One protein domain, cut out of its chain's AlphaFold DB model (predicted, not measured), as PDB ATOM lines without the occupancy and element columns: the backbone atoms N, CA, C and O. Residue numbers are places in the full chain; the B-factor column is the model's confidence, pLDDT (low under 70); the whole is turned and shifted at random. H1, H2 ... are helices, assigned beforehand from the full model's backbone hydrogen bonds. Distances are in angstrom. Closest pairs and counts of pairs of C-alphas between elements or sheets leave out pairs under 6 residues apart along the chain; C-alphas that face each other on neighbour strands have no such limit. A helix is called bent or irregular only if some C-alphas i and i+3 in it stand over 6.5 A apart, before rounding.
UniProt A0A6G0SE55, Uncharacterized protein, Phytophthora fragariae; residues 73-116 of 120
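Overview. This is residues 73 to 116 of the 120 residues of an uncharacterized protein of Phytophthora fragariae (UniProt A0A6G0SE55). The printed part is an open horseshoe of three helices, in which H1 makes one arm, H2 runs from the end of H1 across the base, and residues 102 to 107 lead on to H3 at the other end. H1 and H2 make a corner at their link, H3 is apart from both, and the middle of the horseshoe is empty. The printed part has 44 residues, with three named helices in the order H1, H2, H3 and no named strand, and its class is all helix. The whole is loose, with a radius of gyration of the C-alphas of 11.9 A, and the C-alphas span 27 by 24 by 14 A along their three main axes.

Arrangement. From Asp 73 the printed part leads to H1, residues 79 to 88. After the single residue Thr 89, a tight link, comes H2, residues 90 to 101. H1 and H2 only just touch, with 3 pairs of C-alphas within 8 A, and they touch only at the corner by their link. Their closest C-alphas are those of Gln 86 and Ile 92, 6.3 A apart, and H2 touches H1 with residues 92 to 93 alone. The lines of H1 and H2 are about perpendicular, at 74 degrees, and their centres are 14.3 A apart. H3, residues 108 to 114, touches no helix: it is apart from H1 and also from H2, which it follows. In H1 every O i to N i+4 pair is within hydrogen-bond range, against 6 of 8 in H2 and 1 of 3 in H3, where 3 of 4 O i to N i+3 pairs are within range.

Along the chain. H1 begins at C-alpha 79 at (40.798, 15.180, 64.588) and measures 14.5 A from first to last C-alpha. H2, the longest helix with 12 residues, begins at C-alpha 90 at (44.677, 27.505, 78.310) and measures 18.5 A. H2 is only just irregular: C-alphas 94 and 97 are 7.0 A apart, and its line is a rough one. H3 measures 10.7 A and ends at C-alpha 114 at (42.291, 6.293, 75.995).

Size, cuts and confidence. The two C-alphas farthest apart are those of Gly 76 and Ala 103, at 29.6 A, while the first and last printed C-alphas, those of Asp 73 and Lys 116, are 15.2 A apart. Residues 74 to 81, of which 79 to 81 belong to H1, stand free. So do residues 88 to 94, of which 90 to 94 belong to H2, and residues 105 to 110, of which 108 to 110 belong to H3. The link from H2 to H3 is short, with 6 residues. The printed part has no cut and no long link. The mean pLDDT of the printed part is 84.2, and the model's confidence is low, under 70, at residues 111 to 116.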
ATOM      1  N   ASP A  73      35.835  12.212  63.404       85.88
ATOM      2  CA  ASP A  73      35.206  11.514  64.528       85.88
ATOM      3  C   ASP A  73      33.668  11.428  64.388       85.88
ATOM      4  O   ASP A  73      33.073  12.083  63.531       85.88
ATOM      5  N   VAL A  74      32.998  10.663  65.261       86.44
ATOM      6  CA  VAL A  74      31.529  10.485  65.309       86.44
ATOM      7  C   VAL A  74      30.751  11.801  65.410       86.44
ATOM      8  O   VAL A  74      29.600  11.872  64.988       86.44
ATOM      9  N   PHE A  75      31.383  12.854  65.932       86.38
ATOM     10  CA  PHE A  75      30.812  14.199  66.013       86.38
ATOM     11  C   PHE A  75      31.058  15.056  64.759       86.38
ATOM     12  O   PHE A  75      30.754  16.246  64.762       86.38
ATOM     13  N   GLY A  76      31.636  14.499  63.690       90.88
ATOM     14  CA  GLY A  76      31.969  15.242  62.470       90.88
ATOM     15  C   GLY A  76      33.205  16.140  62.604       90.88
ATOM     16  O   GLY A  76      33.466  16.974  61.736       90.88
ATOM     17  N   LEU A  77      33.973  15.999  63.690       91.94
ATOM     18  CA  LEU A  77      35.143  16.830  63.960       91.94
ATOM     19  C   LEU A  77      36.391  16.263  63.287       91.94
ATOM     20  O   LEU A  77      36.713  15.088  63.437       91.94
ATOM     21  N   GLN A  78      37.119  17.137  62.592       93.75
ATOM     22  CA  GLN A  78      38.450  16.841  62.064       93.75
ATOM     23  C   GLN A  78      39.435  16.715  63.226       93.75
ATOM     24  O   GLN A  78      39.675  17.695  63.941       93.75
ATOM     25  N   GLN A  79      40.012  15.527  63.405       88.06
ATOM     26  CA  GLN A  79      40.798  15.180  64.588       88.06
ATOM     27  C   GLN A  79      41.998  16.115  64.791       88.06
ATOM     28  O   GLN A  79      42.147  16.708  65.860       88.06
ATOM     29  N   ASP A  80      42.801  16.334  63.750       90.81
ATOM     30  CA  ASP A  80      44.007  17.169  63.838       90.81
ATOM     31  C   ASP A  80      43.686  18.621  64.199       90.81
ATOM     32  O   ASP A  80      44.351  19.244  65.033       90.81
ATOM     33  N   ARG A  81      42.620  19.165  63.600       94.44
ATOM     34  CA  ARG A  81      42.164  20.529  63.879       94.44
ATOM     35  C   ARG A  81      41.647  20.646  65.310       94.44
ATOM     36  O   ARG A  81      41.947  21.632  65.975       94.44
ATOM     37  N   PHE A  82      40.905  19.648  65.781       92.38
ATOM     38  CA  PHE A  82      40.404  19.617  67.149       92.38
ATOM     39  C   PHE A  82      41.549  19.581  68.167       92.38
ATOM     40  O   PHE A  82      41.569  20.393  69.091       92.38
ATOM     41  N   VAL A  83      42.553  18.724  67.960       90.19
ATOM     42  CA  VAL A  83      43.743  18.652  68.826       90.19
ATOM     43  C   VAL A  83      44.504  19.980  68.834       90.19
ATOM     44  O   VAL A  83      44.914  20.453  69.898       90.19
ATOM     45  N   ALA A  84      44.677  20.610  67.670       94.69
ATOM     46  CA  ALA A  84      45.325  21.914  67.576       94.69
ATOM     47  C   ALA A  84      44.568  22.993  68.371       94.69
ATOM     48  O   ALA A  84      45.195  23.791  69.067       94.69
ATOM     49  N   GLU A  85      43.235  22.995  68.318       94.94
ATOM     50  CA  GLU A  85      42.406  23.972  69.029       94.94
ATOM     51  C   GLU A  85      42.380  23.729  70.544       94.94
ATOM     52  O   GLU A  85      42.501  24.665  71.340       94.94
ATOM     53  N   GLN A  86      42.339  22.463  70.969       93.00
ATOM     54  CA  GLN A  86      42.469  22.109  72.380       93.00
ATOM     55  C   GLN A  86      43.789  22.612  72.972       93.00
ATOM     56  O   GLN A  86      43.803  23.179  74.062       93.00
ATOM     57  N   ARG A  87      44.895  22.494  72.224       92.06
ATOM     58  CA  ARG A  87      46.211  22.999  72.650       92.06
ATOM     59  C   ARG A  87      46.303  24.523  72.710       92.06
ATOM     60  O   ARG A  87      47.189  25.034  73.385       92.06
ATOM     61  N   ARG A  88      45.417  25.257  72.033       96.44
ATOM     62  CA  ARG A  88      45.329  26.723  72.142       96.44
ATOM     63  C   ARG A  88      44.516  27.182  73.345       96.44
ATOM     64  O   ARG A  88      44.580  28.353  73.699       96.44
ATOM     65  N   THR A  89      43.764  26.279  73.965       95.75
ATOM     66  CA  THR A  89      42.827  26.603  75.035       95.75
ATOM     67  C   THR A  89      43.515  26.458  76.401       95.75
ATOM     68  O   THR A  89      43.770  25.333  76.837       95.75
ATOM     69  N   PRO A  90      43.809  27.557  77.127       94.44
ATOM     70  CA  PRO A  90      44.677  27.505  78.310       94.44
ATOM     71  C   PRO A  90      44.154  26.618  79.445       94.44
ATOM     72  O   PRO A  90      44.935  25.926  80.097       94.44
ATOM     73  N   TRP A  91      42.836  26.588  79.669       95.81
ATOM     74  CA  TRP A  91      42.247  25.740  80.709       95.81
ATOM     75  C   TRP A  91      42.368  24.245  80.379       95.81
ATOM     76  O   TRP A  91      42.540  23.441  81.290       95.81
ATOM     77  N   ILE A  92      42.371  23.867  79.094       93.06
ATOM     78  CA  ILE A  92      42.598  22.477  78.674       93.06
ATOM     79  C   ILE A  92      44.040  22.073  78.982       93.06
ATOM     80  O   ILE A  92      44.259  21.027  79.588       93.06
ATOM     81  N   LEU A  93      45.016  22.925  78.646       92.94
ATOM     82  CA  LEU A  93      46.426  22.691  78.983       92.94
ATOM     83  C   LEU A  93      46.635  22.499  80.489       92.94
ATOM     84  O   LEU A  93      47.361  21.598  80.897       92.94
ATOM     85  N   ALA A  94      45.961  23.303  81.313       93.88
ATOM     86  CA  ALA A  94      46.018  23.162  82.764       93.88
ATOM     87  C   ALA A  94      45.425  21.829  83.265       93.88
ATOM     88  O   ALA A  94      45.865  21.324  84.294       93.88
ATOM     89  N   MET A  95      44.461  21.237  82.549       91.50
ATOM     90  CA  MET A  95      43.827  19.965  82.921       91.50
ATOM     91  C   MET A  95      44.639  18.721  82.526       91.50
ATOM     92  O   MET A  95      44.485  17.687  83.178       91.50
ATOM     93  N   LEU A  96      45.515  18.799  81.515       88.50
ATOM     94  CA  LEU A  96      46.347  17.672  81.056       88.50
ATOM     95  C   LEU A  96      47.055  16.898  82.189       88.50
ATOM     96  O   LEU A  96      46.844  15.689  82.270       88.50
ATOM     97  N   PRO A  97      47.818  17.527  83.108       90.81
ATOM     98  CA  PRO A  97      48.527  16.786  84.158       90.81
ATOM     99  C   PRO A  97      47.583  16.037  85.111       90.81
ATOM    100  O   PRO A  97      47.926  14.978  85.644       90.81
ATOM    101  N   TYR A  98      46.363  16.537  85.310       90.25
ATOM    102  CA  TYR A  98      45.357  15.855  86.124       90.25
ATOM    103  C   TYR A  98      44.727  14.667  85.384       90.25
ATOM    104  O   TYR A  98      44.430  13.641  85.996       90.25
ATOM    105  N   LEU A  99      44.561  14.773  84.062       86.56
ATOM    106  CA  LEU A  99      44.143  13.663  83.197       86.56
ATOM    107  C   LEU A  99      45.227  12.580  83.084       86.56
ATOM    108  O   LEU A  99      44.925  11.394  82.944       86.56
ATOM    109  N   GLU A 100      46.498  12.968  83.119       86.56
ATOM    110  CA  GLU A 100      47.643  12.056  83.063       86.56
ATOM    111  C   GLU A 100      47.838  11.299  84.377       86.56
ATOM    112  O   GLU A 100      48.029  10.084  84.353       86.56
ATOM    113  N   SER A 101      47.711  11.995  85.510       88.12
ATOM    114  CA  SER A 101      47.786  11.406  86.856       88.12
ATOM    115  C   SER A 101      46.523  10.649  87.278       88.12
ATOM    116  O   SER A 101      46.549   9.932  88.275       88.12
ATOM    117  N   GLY A 102      45.413  10.804  86.547       83.44
ATOM    118  CA  GLY A 102      44.113  10.268  86.954       83.44
ATOM    119  C   GLY A 102      43.532  10.968  88.188       83.44
ATOM    120  O   GLY A 102      42.664  10.411  88.853       83.44
ATOM    121  N   ALA A 103      44.007  12.177  88.503       87.12
ATOM    122  CA  ALA A 103      43.529  12.977  89.626       87.12
ATOM    123  C   ALA A 103      42.127  13.564  89.386       87.12
ATOM    124  O   ALA A 103      41.451  13.964  90.332       87.12
ATOM    125  N   LEU A 104      41.676  13.616  88.128       84.44
ATOM    126  CA  LEU A 104      40.290  13.942  87.804       84.44
ATOM    127  C   LEU A 104      39.408  12.711  88.010       84.44
ATOM    128  O   LEU A 104      39.636  11.668  87.397       84.44
ATOM    129  N   ALA A 105      38.361  12.866  88.820       84.38
ATOM    130  CA  ALA A 105      37.288  11.889  88.963       84.38
ATOM    131  C   ALA A 105      36.432  11.862  87.684       84.38
ATOM    132  O   ALA A 105      35.330  12.403  87.633       84.38
ATOM    133  N   LEU A 106      36.985  11.288  86.618       80.81
ATOM    134  CA  LEU A 106      36.270  11.043  85.375       80.81
ATOM    135  C   LEU A 106      35.466   9.753  85.478       80.81
ATOM    136  O   LEU A 106      35.867   8.806  86.158       80.81
ATOM    137  N   ASP A 107      34.363   9.699  84.736       80.44
ATOM    138  CA  ASP A 107      33.636   8.454  84.525       80.44
ATOM    139  C   ASP A 107      34.616   7.369  84.014       80.44
ATOM    140  O   ASP A 107      35.337   7.599  83.033       80.44
ATOM    141  N   PRO A 108      34.666   6.177  84.637       70.31
ATOM    142  CA  PRO A 108      35.488   5.062  84.172       70.31
ATOM    143  C   PRO A 108      35.301   4.701  82.687       70.31
ATOM    144  O   PRO A 108      36.238   4.205  82.057       70.31
ATOM    145  N   GLN A 109      34.124   4.958  82.106       70.25
ATOM    146  CA  GLN A 109      33.853   4.789  80.675       70.25
ATOM    147  C   GLN A 109      34.645   5.782  79.813       70.25
ATOM    148  O   GLN A 109      35.131   5.399  78.751       70.25
ATOM    149  N   LEU A 110      34.861   7.014  80.288       71.69
ATOM    150  CA  LEU A 110      35.696   8.018  79.613       71.69
ATOM    151  C   LEU A 110      37.186   7.656  79.689       71.69
ATOM    152  O   LEU A 110      37.934   7.870  78.737       71.69
ATOM    153  N   ILE A 111      37.621   7.030  80.786       64.19
ATOM    154  CA  ILE A 111      39.009   6.567  80.967       64.19
ATOM    155  C   ILE A 111      39.332   5.397  80.020       64.19
ATOM    156  O   ILE A 111      40.453   5.277  79.513       64.19
ATOM    157  N   LYS A 112      38.346   4.531  79.745       58.84
ATOM    158  CA  LYS A 112      38.503   3.345  78.886       58.84
ATOM    159  C   LYS A 112      38.803   3.688  77.424       58.84
ATOM    160  O   LYS A 112      39.488   2.912  76.760       58.84
ATOM    161  N   ILE A 113      38.361   4.856  76.950       58.97
ATOM    162  CA  ILE A 113      38.551   5.312  75.563       58.97
ATOM    163  C   ILE A 113      40.042   5.553  75.253       58.97
ATOM    164  O   ILE A 113      40.500   5.210  74.168       58.97
ATOM    165  N   ARG A 114      40.853   6.021  76.219       58.03
ATOM    166  CA  ARG A 114      42.291   6.293  75.995       58.03
ATOM    167  C   ARG A 114      43.154   5.030  75.890       58.03
ATOM    168  O   ARG A 114      44.178   5.043  75.218       58.03
ATOM    169  N   LYS A 115      42.774   3.925  76.544       51.62
ATOM    170  CA  LYS A 115      43.604   2.702  76.586       51.62
ATOM    171  C   LYS A 115      43.492   1.815  75.346       51.62
ATOM    172  O   LYS A 115      44.293   0.898  75.206       51.62
ATOM    173  N   LYS A 116      42.537   2.078  74.451       50.25
ATOM    174  CA  LYS A 116      42.355   1.286  73.225       50.25
ATOM    175  C   LYS A 116      43.226   1.743  72.046       50.25
ATOM    176  O   LYS A 116      43.302   1.015  71.070       50.25
TER     177      LYS A 116